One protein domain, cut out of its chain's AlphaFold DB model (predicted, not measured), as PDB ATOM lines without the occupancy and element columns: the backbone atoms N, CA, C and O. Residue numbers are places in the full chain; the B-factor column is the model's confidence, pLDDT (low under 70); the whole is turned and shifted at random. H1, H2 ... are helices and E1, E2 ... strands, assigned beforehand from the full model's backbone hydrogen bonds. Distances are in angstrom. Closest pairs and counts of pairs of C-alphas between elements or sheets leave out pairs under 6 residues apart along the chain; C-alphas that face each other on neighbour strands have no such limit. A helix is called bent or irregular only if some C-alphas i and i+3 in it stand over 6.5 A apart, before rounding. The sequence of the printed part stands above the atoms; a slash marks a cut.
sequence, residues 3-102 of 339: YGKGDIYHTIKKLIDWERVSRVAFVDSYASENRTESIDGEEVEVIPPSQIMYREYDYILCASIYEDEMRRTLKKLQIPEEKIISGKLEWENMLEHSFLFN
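This is residues 3 to 102 of the 339 residues of an uncharacterized protein of Clostridiaceae bacterium (UniProt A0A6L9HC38). A short parallel pair of strands, E3 and E4, lies at the core with helix H3 next to it, and the hairpin of E1 and E2 and the helix H4 lie at opposite ends of the whole. The printed part has 100 residues, with four named helices and four named strands in the order H1, E1, E2, H2, E3, H3, E4, H4; under half of the residues are in these elements, and the class is mixed, helices and strands. It is compact, with a radius of gyration of the C-alphas of 12.9 A, and spans 34 by 32 by 24 A.

H1, residues 7 to 12, begins at C-alpha 7 (50.978, -20.220, -54.079). E1, residues 35 to 39, is 12.0 A long and E2, residues 42 to 47, 15.7 A. H2 is residues 49 to 54, E3 60 to 62, H3 67 to 76 with 14.2 A, and E4 84 to 86. H4, residues 91 to 96, ends at C-alpha 96 (42.495, -20.569, -33.008).

E3 and E4 are parallel at 31 degrees, with N 85 and O 60 2.8 A apart, within hydrogen-bond range. E3, H3 and E4 form a strand-helix-strand unit, two parallel neighbour strands with a helix between them in the chain, with a right-handed crossover. The closest C-alphas of E3 and H3 are Cys 62 and Met 70, 6.9 A. H2 and H3 are close but not clearly touching, with closest C-alphas Pro 49 and Thr 73 at 7.5 A and a steep tilt of 49 degrees, the same way. The closest C-alphas of E4 and H4 are Ser 86 and Asn 93, 7.1 A. E1 and E2 are an antiparallel hairpin at 138 degrees, with N 37 and O 44 3.0 A apart, within hydrogen-bond range; residues 26 to 27 pair in parallel with residues 46 to 47 of E2. H1 is apart from E3. H1, H3 and H4 have every O i to N i+4 pair within hydrogen-bond range; H2 has 0 of 2, but 2 of 3 O i to N i+3 pairs, and is irregular, only just, with C-alphas 50 and 53 6.9 A apart.

The two C-alphas farthest apart are those of Glu 33 and Glu 92, 35.0 A. The printed part has no cut, and the link from H1 to E1, 22 residues, is long. Mean pLDDT of the printed part is 93.6, and no printed residue is under 70.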
ATOM      1  N   TYR A   3      41.924 -27.452 -49.806       97.44
ATOM      2  CA  TYR A   3      41.221 -26.921 -50.968       97.44
ATOM      3  C   TYR A   3      42.081 -25.850 -51.640       97.44
ATOM      4  O   TYR A   3      42.231 -24.751 -51.115       97.44
ATOM      5  N   GLY A   4      42.653 -26.179 -52.798       95.00
ATOM      6  CA  GLY A   4      43.613 -25.340 -53.513       95.00
ATOM      7  C   GLY A   4      45.055 -25.835 -53.379       95.00
ATOM      8  O   GLY A   4      45.478 -26.318 -52.332       95.00
ATOM      9  N   LYS A   5      45.810 -25.709 -54.474       92.62
ATOM     10  CA  LYS A   5      47.190 -26.204 -54.623       92.62
ATOM     11  C   LYS A   5      48.159 -25.156 -55.197       92.62
ATOM     12  O   LYS A   5      49.206 -25.513 -55.714       92.62
ATOM     13  N   GLY A   6      47.775 -23.878 -55.156       89.06
ATOM     14  CA  GLY A   6      48.574 -22.762 -55.683       89.06
ATOM     15  C   GLY A   6      49.540 -22.157 -54.658       89.06
ATOM     16  O   GLY A   6      49.846 -22.760 -53.628       89.06
ATOM     17  N   ASP A   7      49.967 -20.918 -54.896       87.19
ATOM     18  CA  ASP A   7      50.978 -20.220 -54.079       87.19
ATOM     19  C   ASP A   7      50.615 -20.108 -52.593       87.19
ATOM     20  O   ASP A   7      51.472 -20.231 -51.709       87.19
ATOM     21  N   ILE A   8      49.325 -19.926 -52.301       90.94
ATOM     22  CA  ILE A   8      48.820 -19.881 -50.926       90.94
ATOM     23  C   ILE A   8      49.067 -21.220 -50.220       90.94
ATOM     24  O   ILE A   8      49.586 -21.226 -49.104       90.94
ATOM     25  N   TYR A   9      48.815 -22.357 -50.878       93.62
ATOM     26  CA  TYR A   9      49.170 -23.676 -50.343       93.62
ATOM     27  C   TYR A   9      50.682 -23.804 -50.121       93.62
ATOM     28  O   TYR A   9      51.104 -24.217 -49.042       93.62
ATOM     29  N   HIS A  10      51.512 -23.400 -51.086       91.62
ATOM     30  CA  HIS A  10      52.970 -23.490 -50.944       91.62
ATOM     31  C   HIS A  10      53.539 -22.626 -49.811       91.62
ATOM     32  O   HIS A  10      54.609 -22.937 -49.273       91.62
ATOM     33  N   THR A  11      52.819 -21.577 -49.419       90.88
ATOM     34  CA  THR A  11      53.132 -20.779 -48.233       90.88
ATOM     35  C   THR A  11      52.651 -21.483 -46.964       90.88
ATOM     36  O   THR A  11      53.461 -21.748 -46.074       90.88
ATOM     37  N   ILE A  12      51.366 -21.853 -46.898       92.38
ATOM     38  CA  ILE A  12      50.766 -22.465 -45.703       92.38
ATOM     39  C   ILE A  12      51.411 -23.816 -45.364       92.38
ATOM     40  O   ILE A  12      51.605 -24.111 -44.189       92.38
ATOM     41  N   LYS A  13      51.804 -24.633 -46.352       93.75
ATOM     42  CA  LYS A  13      52.368 -25.976 -46.113       93.75
ATOM     43  C   LYS A  13      53.613 -25.970 -45.228       93.75
ATOM     44  O   LYS A  13      53.879 -26.958 -44.555       93.75
ATOM     45  N   LYS A  14      54.369 -24.866 -45.224       93.06
ATOM     46  CA  LYS A  14      55.563 -24.686 -44.383       93.06
ATOM     47  C   LYS A  14      55.201 -24.447 -42.914       93.06
ATOM     48  O   LYS A  14      56.049 -24.590 -42.037       93.06
ATOM     49  N   LEU A  15      53.953 -24.061 -42.661       94.44
ATOM     50  CA  LEU A  15      53.418 -23.699 -41.352       94.44
ATOM     51  C   LEU A  15      52.580 -24.821 -40.736       94.44
ATOM     52  O   LEU A  15      52.364 -24.800 -39.531       94.44
ATOM     53  N   ILE A  16      52.099 -25.778 -41.536       95.19
ATOM     54  CA  ILE A  16      51.342 -26.939 -41.052       95.19
ATOM     55  C   ILE A  16      52.252 -27.839 -40.202       95.19
ATOM     56  O   ILE A  16      53.399 -28.105 -40.568       95.19
ATOM     57  N   ASP A  17      51.728 -28.316 -39.073       95.81
ATOM     58  CA  ASP A  17      52.377 -29.315 -38.224       95.81
ATOM     59  C   ASP A  17      52.074 -30.734 -38.730       95.81
ATOM     60  O   ASP A  17      51.163 -31.418 -38.259       95.81
ATOM     61  N   TRP A  18      52.839 -31.172 -39.728       94.75
ATOM     62  CA  TRP A  18      52.673 -32.484 -40.363       94.75
ATOM     63  C   TRP A  18      52.950 -33.679 -39.437       94.75
ATOM     64  O   TRP A  18      52.613 -34.803 -39.798       94.75
ATOM     65  N   GLU A  19      53.516 -33.469 -38.243       94.69
ATOM     66  CA  GLU A  19      53.638 -34.532 -37.233       94.69
ATOM     67  C   GLU A  19      52.301 -34.809 -36.527       94.69
ATOM     68  O   GLU A  19      52.103 -35.886 -35.964       94.69
ATOM     69  N   ARG A  20      51.373 -33.842 -36.555       93.50
ATOM     70  CA  ARG A  20      50.070 -33.912 -35.874       93.50
ATOM     71  C   ARG A  20      48.896 -34.116 -36.812       93.50
ATOM     72  O   ARG A  20      47.835 -34.542 -36.358       93.50
ATOM     73  N   VAL A  21      49.060 -33.798 -38.092       95.19
ATOM     74  CA  VAL A  21      47.989 -33.898 -39.085       95.19
ATOM     75  C   VAL A  21      48.419 -34.703 -40.299       95.19
ATOM     76  O   VAL A  21      49.566 -34.657 -40.734       95.19
ATOM     77  N   SER A  22      47.456 -35.382 -40.913       94.56
ATOM     78  CA  SER A  22      47.630 -36.061 -42.196       94.56
ATOM     79  C   SER A  22      46.755 -35.422 -43.271       94.56
ATOM     80  O   SER A  22      45.574 -35.131 -43.052       94.56
ATOM     81  N   ARG A  23      47.301 -35.244 -44.476       95.75
ATOM     82  CA  ARG A  23      46.519 -34.813 -45.640       95.75
ATOM     83  C   ARG A  23      45.665 -35.977 -46.149       95.75
ATOM     84  O   ARG A  23      46.206 -36.969 -46.613       95.75
ATOM     85  N   VAL A  24      44.344 -35.800 -46.137       96.50
ATOM     86  CA  VAL A  24      43.389 -36.757 -46.735       96.50
ATOM     87  C   VAL A  24      43.432 -36.706 -48.266       96.50
ATOM     88  O   VAL A  24      43.683 -37.708 -48.914       96.50
ATOM     89  N   ALA A  25      43.197 -35.524 -48.838       96.94
ATOM     90  CA  ALA A  25      43.214 -35.267 -50.276       96.94
ATOM     91  C   ALA A  25      43.340 -33.757 -50.525       96.94
ATOM     92  O   ALA A  25      43.060 -32.942 -49.624       96.94
ATOM     93  N   PHE A  26      43.717 -33.396 -51.749       97.88
ATOM     94  CA  PHE A  26      43.494 -32.059 -52.286       97.88
ATOM     95  C   PHE A  26      42.110 -31.951 -52.912       97.88
ATOM     96  O   PHE A  26      41.618 -32.896 -53.520       97.88
ATOM     97  N   VAL A  27      41.510 -30.771 -52.812       97.69
ATOM     98  CA  VAL A  27      40.295 -30.404 -53.535       97.69
ATOM     99  C   VAL A  27      40.658 -29.354 -54.578       97.69
ATOM    100  O   VAL A  27      41.314 -28.358 -54.256       97.69
ATOM    101  N   ASP A  28      40.218 -29.565 -55.814       96.00
ATOM    102  CA  ASP A  28      40.409 -28.638 -56.931       96.00
ATOM    103  C   ASP A  28      39.053 -28.307 -57.567       96.00
ATOM    104  O   ASP A  28      38.348 -29.197 -58.038       96.00
ATOM    105  N   SER A  29      38.698 -27.018 -57.597       94.12
ATOM    106  CA  SER A  29      37.446 -26.520 -58.185       94.12
ATOM    107  C   SER A  29      37.279 -26.906 -59.656       94.12
ATOM    108  O   SER A  29      36.150 -26.972 -60.138       94.12
ATOM    109  N   TYR A  30      38.387 -27.140 -60.365       92.00
ATOM    110  CA  TYR A  30      38.405 -27.462 -61.790       92.00
ATOM    111  C   TYR A  30      38.536 -28.961 -62.071       92.00
ATOM    112  O   TYR A  30      38.524 -29.370 -63.233       92.00
ATOM    113  N   ALA A  31      38.661 -29.803 -61.042       91.69
ATOM    114  CA  ALA A  31      38.613 -31.243 -61.241       91.69
ATOM    115  C   ALA A  31      37.190 -31.688 -61.613       91.69
ATOM    116  O   ALA A  31      36.208 -31.244 -61.021       91.69
ATOM    117  N   SER A  32      37.083 -32.580 -62.599       90.50
ATOM    118  CA  SER A  32      35.830 -33.239 -62.989       90.50
ATOM    119  C   SER A  32      35.669 -34.622 -62.356       90.50
ATOM    120  O   SER A  32      34.550 -35.096 -62.183       90.50
ATOM    121  N   GLU A  33      36.780 -35.261 -61.997       94.19
ATOM    122  CA  GLU A  33      36.857 -36.606 -61.428       94.19
ATOM    123  C   GLU A  33      38.069 -36.726 -60.499       94.19
ATOM    124  O   GLU A  33      38.935 -35.846 -60.477       94.19
ATOM    125  N   ASN A  34      38.118 -37.808 -59.718       95.94
ATOM    126  CA  ASN A  34      39.264 -38.101 -58.864       95.94
ATOM    127  C   ASN A  34      40.464 -38.465 -59.733       95.94
ATOM    128  O   ASN A  34      40.346 -39.265 -60.661       95.94
ATOM    129  N   ARG A  35      41.629 -37.927 -59.394       96.12
ATOM    130  CA  ARG A  35      42.880 -38.226 -60.089       96.12
ATOM    131  C   ARG A  35      44.057 -38.203 -59.127       96.12
ATOM    132  O   ARG A  35      43.982 -37.598 -58.059       96.12
ATOM    133  N   THR A  36      45.146 -38.834 -59.539       95.88
ATOM    134  CA  THR A  36      46.435 -38.734 -58.854       95.88
ATOM    135  C   THR A  36      47.284 -37.688 -59.563       95.88
ATOM    136  O   THR A  36      47.411 -37.718 -60.787       95.88
ATOM    137  N   GLU A  37      47.868 -36.764 -58.807       94.38
ATOM    138  CA  GLU A  37      48.828 -35.782 -59.315       94.38
ATOM    139  C   GLU A  37      50.145 -35.875 -58.547       94.38
ATOM    140  O   GLU A  37      50.153 -36.233 -57.371       94.38
ATOM    141  N   SER A  38      51.259 -35.518 -59.194       92.94
ATOM    142  CA  SER A  38      52.520 -35.286 -58.489       92.94
ATOM    143  C   SER A  38      52.542 -33.849 -57.973       92.94
ATOM    144  O   SER A  38      52.614 -32.905 -58.761       92.94
ATOM    145  N   ILE A  39      52.452 -33.672 -56.655       90.00
ATOM    146  CA  ILE A  39      52.547 -32.367 -55.992       90.00
ATOM    147  C   ILE A  39      53.707 -32.440 -55.009       90.00
ATOM    148  O   ILE A  39      53.746 -33.321 -54.157       90.00
ATOM    149  N   ASP A  40      54.660 -31.515 -55.131       87.81
ATOM    150  CA  ASP A  40      55.879 -31.489 -54.311       87.81
ATOM    151  C   ASP A  40      56.723 -32.784 -54.395       87.81
ATOM    152  O   ASP A  40      57.467 -33.109 -53.474       87.81
ATOM    153  N   GLY A  41      56.628 -33.520 -55.512       87.81
ATOM    154  CA  GLY A  41      57.332 -34.792 -55.718       87.81
ATOM    155  C   GLY A  41      56.642 -36.011 -55.096       87.81
ATOM    156  O   GLY A  41      57.167 -37.116 -55.199       87.81
ATOM    157  N   GLU A  42      55.463 -35.833 -54.497       89.62
ATOM    158  CA  GLU A  42      54.636 -36.910 -53.950       89.62
ATOM    159  C   GLU A  42      53.422 -37.171 -54.841       89.62
ATOM    160  O   GLU A  42      52.817 -36.234 -55.359       89.62
ATOM    161  N   GLU A  43      53.029 -38.437 -54.988       94.75
ATOM    162  CA  GLU A  43      51.742 -38.786 -55.591       94.75
ATOM    163  C   GLU A  43      50.611 -38.549 -54.588       94.75
ATOM    164  O   GLU A  43      50.596 -39.114 -53.492       94.75
ATOM    165  N   VAL A  44      49.656 -37.697 -54.961       94.44
ATOM    166  CA  VAL A  44      48.576 -37.254 -54.077       94.44
ATOM    167  C   VAL A  44      47.226 -37.357 -54.767       94.44
ATOM    168  O   VAL A  44      47.101 -37.106 -55.966       94.44
ATOM    169  N   GLU A  45      46.193 -37.688 -53.993       96.56
ATOM    170  CA  GLU A  45      44.822 -37.686 -54.495       96.56
ATOM    171  C   GLU A  45      44.296 -36.248 -54.613       96.56
ATOM    172  O   GLU A  45      44.351 -35.462 -53.658       96.56
ATOM    173  N   VAL A  46      43.751 -35.925 -55.785       97.44
ATOM    174  CA  VAL A  46      43.024 -34.689 -56.078       97.44
ATOM    175  C   VAL A  46      41.585 -35.052 -56.419       97.44
ATOM    176  O   VAL A  46      41.331 -35.831 -57.340       97.44
ATOM    177  N   ILE A  47      40.639 -34.481 -55.677       97.81
ATOM    178  CA  ILE A  47      39.207 -34.748 -55.827       97.81
ATOM    179  C   ILE A  47      38.443 -33.477 -56.233       97.81
ATOM    180  O   ILE A  47      38.829 -32.366 -55.850       97.81
ATOM    181  N   PRO A  48      37.329 -33.606 -56.973       97.44
ATOM    182  CA  PRO A  48      36.420 -32.496 -57.202       97.44
ATOM    183  C   PRO A  48      35.636 -32.164 -55.918       97.44
ATOM    184  O   PRO A  48      35.447 -33.037 -55.062       97.44
ATOM    185  N   PRO A  49      35.090 -30.940 -55.771       97.25
ATOM    186  CA  PRO A  49      34.370 -30.542 -54.559       97.25
ATOM    187  C   PRO A  49      33.179 -31.450 -54.224       97.25
ATOM    188  O   PRO A  49      32.897 -31.698 -53.055       97.25
ATOM    189  N   SER A  50      32.506 -32.007 -55.235       95.44
ATOM    190  CA  SER A  50      31.379 -32.937 -55.056       95.44
ATOM    191  C   SER A  50      31.747 -34.221 -54.308       95.44
ATOM    192  O   SER A  50      30.862 -34.882 -53.772       95.44
ATOM    193  N   GLN A  51      33.033 -34.575 -54.246       97.12
ATOM    194  CA  GLN A  51      33.507 -35.799 -53.603       97.12
ATOM    195  C   GLN A  51      33.835 -35.618 -52.116       97.12
ATOM    196  O   GLN A  51      34.005 -36.607 -51.407       97.12
ATOM    197  N   ILE A  52      33.854 -34.377 -51.613       96.69
ATOM    198  CA  ILE A  52      34.148 -34.065 -50.205       96.69
ATOM    199  C   ILE A  52      33.209 -34.822 -49.258       96.69
ATOM    200  O   ILE A  52      33.657 -35.387 -48.266       96.69
ATOM    201  N   MET A  53      31.910 -34.868 -49.572       93.81
ATOM    202  CA  MET A  53      30.884 -35.471 -48.709       93.81
ATOM    203  C   MET A  53      30.994 -36.998 -48.556       93.81
ATOM    204  O   MET A  53      30.358 -37.561 -47.671       93.81
ATOM    205  N   TYR A  54      31.797 -37.665 -49.392       94.25
ATOM    206  CA  TYR A  54      32.000 -39.121 -49.370       94.25
ATOM    207  C   TYR A  54      33.333 -39.531 -48.732       94.25
ATOM    208  O   TYR A  54      33.788 -40.665 -48.895       94.25
ATOM    209  N   ARG A  55      34.002 -38.601 -48.051       93.81
ATOM    210  CA  ARG A  55      35.309 -38.807 -47.430       93.81
ATOM    211  C   ARG A  55      35.229 -38.505 -45.942       93.81
ATOM    212  O   ARG A  55      34.531 -37.584 -45.524       93.81
ATOM    213  N   GLU A  56      36.003 -39.241 -45.157       96.06
ATOM    214  CA  GLU A  56      36.204 -38.927 -43.746       96.06
ATOM    215  C   GLU A  56      37.309 -37.876 -43.600       96.06
ATOM    216  O   GLU A  56      38.393 -38.000 -44.173       96.06
ATOM    217  N   TYR A  57      37.003 -36.800 -42.878       96.44
ATOM    218  CA  TYR A  57      37.938 -35.725 -42.569       96.44
ATOM    219  C   TYR A  57      37.465 -34.922 -41.353       96.44
ATOM    220  O   TYR A  57      36.260 -34.740 -41.118       96.44
ATOM    221  N   ASP A  58      38.438 -34.368 -40.636       96.69
ATOM    222  CA  ASP A  58      38.189 -33.453 -39.525       96.69
ATOM    223  C   ASP A  58      37.915 -32.037 -40.042       96.69
ATOM    224  O   ASP A  58      36.856 -31.472 -39.774       96.69
ATOM    225  N   TYR A  59      38.823 -31.511 -40.873       96.88
ATOM    226  CA  TYR A  59      38.794 -30.127 -41.360       96.88
ATOM    227  C   TYR A  59      39.135 -29.993 -42.853       96.88
ATOM    228  O   TYR A  59      39.812 -30.844 -43.445       96.88
ATOM    229  N   ILE A  60      38.705 -28.882 -43.455       97.44
ATOM    230  CA  ILE A  60      39.054 -28.431 -44.807       97.44
ATOM    231  C   ILE A  60      39.763 -27.081 -44.696       97.44
ATOM    232  O   ILE A  60      39.170 -26.111 -44.240       97.44
ATOM    233  N   LEU A  61      41.017 -27.018 -45.140       97.12
ATOM    234  CA  LEU A  61      41.795 -25.784 -45.216       97.12
ATOM    235  C   LEU A  61      41.642 -25.147 -46.605       97.12
ATOM    236  O   LEU A  61      42.045 -25.755 -47.597       97.12
ATOM    237  N   CYS A  62      41.106 -23.929 -46.688       96.88
ATOM    238  CA  CYS A  62      40.937 -23.188 -47.946       96.88
ATOM    239  C   CYS A  62      42.221 -22.445 -48.353       96.88
ATOM    240  O   CYS A  62      42.401 -21.277 -48.029       96.88
ATOM    241  N   ALA A  63      43.116 -23.100 -49.088       95.31
ATOM    242  CA  ALA A  63      44.439 -22.600 -49.456       95.31
ATOM    243  C   ALA A  63      44.462 -21.865 -50.817       95.31
ATOM    244  O   ALA A  63      45.173 -22.263 -51.746       95.31
ATOM    245  N   SER A  64      43.686 -20.783 -50.955       93.06
ATOM    246  CA  SER A  64      43.628 -19.985 -52.190       93.06
ATOM    247  C   SER A  64      43.218 -18.532 -51.954       93.06
ATOM    248  O   SER A  64      42.466 -18.235 -51.031       93.06
ATOM    249  N   ILE A  65      43.635 -17.638 -52.856       88.31
ATOM    250  CA  ILE A  65      43.131 -16.255 -52.923       88.31
ATOM    251  C   ILE A  65      41.631 -16.197 -53.260       88.31
ATOM    252  O   ILE A  65      40.961 -15.226 -52.930       88.31
ATOM    253  N   TYR A  66      41.089 -17.260 -53.863       91.88
ATOM    254  CA  TYR A  66      39.668 -17.417 -54.185       91.88
ATOM    255  C   TYR A  66      38.876 -18.087 -53.045       91.88
ATOM    256  O   TYR A  66      37.872 -18.757 -53.289       91.88
ATOM    257  N   GLU A  67      39.322 -17.940 -51.792       92.69
ATOM    258  CA  GLU A  67      38.689 -18.565 -50.620       92.69
ATOM    259  C   GLU A  67      37.179 -18.286 -50.541       92.69
ATOM    260  O   GLU A  67      36.409 -19.193 -50.231       92.69
ATOM    261  N   ASP A  68      36.726 -17.075 -50.870       93.56
ATOM    262  CA  ASP A  68      35.299 -16.734 -50.818       93.56
ATOM    263  C   ASP A  68      34.459 -17.593 -51.783       93.56
ATOM    264  O   ASP A  68      33.337 -17.995 -51.467       93.56
ATOM    265  N   GLU A  69      34.996 -17.921 -52.961       94.69
ATOM    266  CA  GLU A  69      34.344 -18.816 -53.922       94.69
ATOM    267  C   GLU A  69      34.356 -20.270 -53.440       94.69
ATOM    268  O   GLU A  69      33.348 -20.981 -53.557       94.69
ATOM    269  N   MET A  70      35.464 -20.696 -52.828       95.88
ATOM    270  CA  MET A  70      35.581 -22.010 -52.196       95.88
ATOM    271  C   MET A  70      34.550 -22.170 -51.076       95.88
ATOM    272  O   MET A  70      33.785 -23.134 -51.089       95.88
ATOM    273  N   ARG A  71      34.433 -21.191 -50.170       95.75
ATOM    274  CA  ARG A  71      33.439 -21.186 -49.085       95.75
ATOM    275  C   ARG A  71      32.008 -21.222 -49.610       95.75
ATOM    276  O   ARG A  71      31.194 -21.986 -49.098       95.75
ATOM    277  N   ARG A  72      31.687 -20.475 -50.677       96.62
ATOM    278  CA  ARG A  72      30.366 -20.571 -51.335       96.62
ATOM    279  C   ARG A  72      30.087 -21.983 -51.844       96.62
ATOM    280  O   ARG A  72      28.956 -22.454 -51.734       96.62
ATOM    281  N   THR A  73      31.097 -22.652 -52.393       96.88
ATOM    282  CA  THR A  73      30.987 -24.039 -52.864       96.88
ATOM    283  C   THR A  73      30.761 -25.002 -51.699       96.88
ATOM    284  O   THR A  73      29.806 -25.773 -51.733       96.88
ATOM    285  N   LEU A  74      31.560 -24.904 -50.634       97.50
ATOM    286  CA  LEU A  74      31.420 -25.729 -49.427       97.50
ATOM    287  C   LEU A  74      30.051 -25.541 -48.755       97.50
ATOM    288  O   LEU A  74      29.405 -26.518 -48.381       97.50
ATOM    289  N   LYS A  75      29.542 -24.305 -48.709       96.56
ATOM    290  CA  LYS A  75      28.199 -24.001 -48.198       96.56
ATOM    291  C   LYS A  75      27.089 -24.661 -49.020       96.56
ATOM    292  O   LYS A  75      26.130 -25.170 -48.446       96.56
ATOM    293  N   LYS A  76      27.199 -24.685 -50.357       96.69
ATOM    294  CA  LYS A  76      26.235 -25.394 -51.230       96.69
ATOM    295  C   LYS A  76      26.244 -26.903 -50.988       96.69
ATOM    296  O   LYS A  76      25.197 -27.532 -51.085       96.69
ATOM    297  N   LEU A  77      27.408 -27.452 -50.652       96.50
ATOM    298  CA  LEU A  77      27.590 -28.854 -50.272       96.50
ATOM    299  C   LEU A  77      27.179 -29.143 -48.819       96.50
ATOM    300  O   LEU A  77      27.319 -30.275 -48.374       96.50
ATOM    301  N   GLN A  78      26.661 -28.142 -48.097       96.50
ATOM    302  CA  GLN A  78      26.229 -28.248 -46.701       96.50
ATOM    303  C   GLN A  78      27.355 -28.698 -45.756       96.50
ATOM    304  O   GLN A  78      27.101 -29.357 -44.750       96.50
ATOM    305  N   ILE A  79      28.604 -28.333 -46.069       97.12
ATOM    306  CA  ILE A  79      29.726 -28.566 -45.159       97.12
ATOM    307  C   ILE A  79      29.582 -27.626 -43.949       97.12
ATOM    308  O   ILE A  79      29.379 -26.427 -44.158       97.12
ATOM    309  N   PRO A  80      29.678 -28.136 -42.705       95.69
ATOM    310  CA  PRO A  80      29.580 -27.305 -41.507       95.69
ATOM    311  C   PRO A  80      30.711 -26.271 -41.423       95.69
ATOM    312  O   PRO A  80      31.860 -26.592 -41.726       95.69
ATOM    313  N   GLU A  81      30.399 -25.044 -40.998       94.25
ATOM    314  CA  GLU A  81      31.359 -23.928 -40.976       94.25
ATOM    315  C   GLU A  81      32.527 -24.198 -40.017       94.25
ATOM    316  O   GLU A  81      33.666 -23.862 -40.323       94.25
ATOM    317  N   GLU A  82      32.278 -24.893 -38.904       93.62
ATOM    318  CA  GLU A  82      33.290 -25.285 -37.919       93.62
ATOM    319  C   GLU A  82      34.348 -26.254 -38.470       93.62
ATOM    320  O   GLU A  82      35.404 -26.429 -37.864       93.62
ATOM    321  N   LYS A  83      34.085 -26.881 -39.626       95.50
ATOM    322  CA  LYS A  83      35.062 -27.716 -40.334       95.50
ATOM    323  C   LYS A  83      35.904 -26.930 -41.340       95.50
ATOM    324  O   LYS A  83      36.835 -27.502 -41.907       95.50
ATOM    325  N   ILE A  84      35.591 -25.661 -41.606       95.88
ATOM    326  CA  ILE A  84      36.212 -24.873 -42.676       95.88
ATOM    327  C   ILE A  84      37.227 -23.892 -42.085       95.88
ATOM    328  O   ILE A  84      36.875 -22.841 -41.552       95.88
ATOM    329  N   ILE A  85      38.506 -24.198 -42.274       95.31
ATOM    330  CA  ILE A  85      39.623 -23.375 -41.811       95.31
ATOM    331  C   ILE A  85      40.047 -22.424 -42.932       95.31
ATOM    332  O   ILE A  85      40.250 -22.836 -44.080       95.31
ATOM    333  N   SER A  86      40.188 -21.139 -42.601       92.69
ATOM    334  CA  SER A  86      40.690 -20.146 -43.551       92.69
ATOM    335  C   SER A  86      42.163 -20.401 -43.863       92.69
ATOM    336  O   SER A  86      42.953 -20.685 -42.963       92.69
ATOM    337  N   GLY A  87      42.547 -20.281 -45.135       88.56
ATOM    338  CA  GLY A  87      43.958 -20.249 -45.522       88.56
ATOM    339  C   GLY A  87      44.562 -18.853 -45.423       88.56
ATOM    340  O   GLY A  87      45.758 -18.690 -45.671       88.56
ATOM    341  N   LYS A  88      43.771 -17.835 -45.056       85.06
ATOM    342  CA  LYS A  88      44.303 -16.508 -44.748       85.06
ATOM    343  C   LYS A  88      45.256 -16.634 -43.564       85.06
ATOM    344  O   LYS A  88      44.909 -17.150 -42.501       85.06
ATOM    345  N   LEU A  89      46.480 -16.168 -43.775       77.12
ATOM    346  CA  LEU A  89      47.600 -16.283 -42.841       77.12
ATOM    347  C   LEU A  89      47.527 -15.232 -41.715       77.12
ATOM    348  O   LEU A  89      48.542 -14.665 -41.310       77.12
ATOM    349  N   GLU A  90      46.312 -14.939 -41.253       83.56
ATOM    350  CA  GLU A  90      46.048 -14.035 -40.137       83.56
ATOM    351  C   GLU A  90      46.401 -14.734 -38.822       83.56
ATOM    352  O   GLU A  90      46.164 -15.935 -38.643       83.56
ATOM    353  N   TRP A  91      47.013 -13.986 -37.907       82.31
ATOM    354  CA  TRP A  91      47.562 -14.537 -36.672       82.31
ATOM    355  C   TRP A  91      46.469 -15.114 -35.766       82.31
ATOM    356  O   TRP A  91      46.656 -16.178 -35.178       82.31
ATOM    357  N   GLU A  92      45.306 -14.466 -35.715       86.44
ATOM    358  CA  GLU A  92      44.131 -14.909 -34.966       86.44
ATOM    359  C   GLU A  92      43.662 -16.291 -35.444       86.44
ATOM    360  O   GLU A  92      43.566 -17.220 -34.642       86.44
ATOM    361  N   ASN A  93      43.489 -16.462 -36.760       87.06
ATOM    362  CA  ASN A  93      43.087 -17.733 -37.371       87.06
ATOM    363  C   ASN A  93      44.100 -18.855 -37.076       87.06
ATOM    364  O   ASN A  93      43.716 -19.989 -36.788       87.06
ATOM    365  N   MET A  94      45.401 -18.549 -37.105       88.31
ATOM    366  CA  MET A  94      46.452 -19.528 -36.807       88.31
ATOM    367  C   MET A  94      46.478 -19.955 -35.338       88.31
ATOM    368  O   MET A  94      46.742 -21.122 -35.047       88.31
ATOM    369  N   LEU A  95      46.208 -19.031 -34.412       87.69
ATOM    370  CA  LEU A  95      46.139 -19.334 -32.983       87.69
ATOM    371  C   LEU A  95      44.909 -20.176 -32.635       87.69
ATOM    372  O   LEU A  95      45.036 -21.168 -31.911       87.69
ATOM    373  N   GLU A  96      43.743 -19.813 -33.179       90.94
ATOM    374  CA  GLU A  96      42.495 -20.569 -33.008       90.94
ATOM    375  C   GLU A  96      42.641 -22.018 -33.494       90.94
ATOM    376  O   GLU A  96      42.130 -22.944 -32.864       90.94
ATOM    377  N   HIS A  97      43.424 -22.229 -34.555       92.50
ATOM    378  CA  HIS A  97      43.685 -23.540 -35.150       92.50
ATOM    379  C   HIS A  97      45.112 -24.043 -34.873       92.50
ATOM    380  O   HIS A  97      45.722 -24.708 -35.710       92.50
ATOM    381  N   SER A  98      45.658 -23.771 -33.682       91.88
ATOM    382  CA  SER A  98      47.021 -24.182 -33.285       91.88
ATOM    383  C   SER A  98      47.271 -25.701 -33.283       91.88
ATOM    384  O   SER A  98      48.416 -26.139 -33.222       91.88
ATOM    385  N   PHE A  99      46.221 -26.520 -33.381       92.25
ATOM    386  CA  PHE A  99      46.341 -27.964 -33.606       92.25
ATOM    387  C   PHE A  99      46.797 -28.315 -35.036       92.25
ATOM    388  O   PHE A  99      47.351 -29.391 -35.240       92.25
ATOM    389  N   LEU A 100      46.560 -27.427 -36.011       93.88
ATOM    390  CA  LEU A 100      46.943 -27.586 -37.417       93.88
ATOM    391  C   LEU A 100      48.327 -26.993 -37.712       93.88
ATOM    392  O   LEU A 100      49.029 -27.490 -38.590       93.88
ATOM    393  N   PHE A 101      48.709 -25.920 -37.016       94.06
ATOM    394  CA  PHE A 101      49.910 -25.145 -37.330       94.06
ATOM    395  C   PHE A 101      51.035 -25.338 -36.313       94.06
ATOM    396  O   PHE A 101      50.828 -25.290 -35.101       94.06
ATOM    397  N   ASN A 102      52.267 -25.435 -36.809       93.88
ATOM    398  CA  ASN A 102      53.461 -25.394 -35.980       93.88
ATOM    399  C   ASN A 102      53.729 -23.941 -35.559       93.88
ATOM    400  O   ASN A 102      54.243 -23.134 -36.338       93.88
TER     401      ASN A 102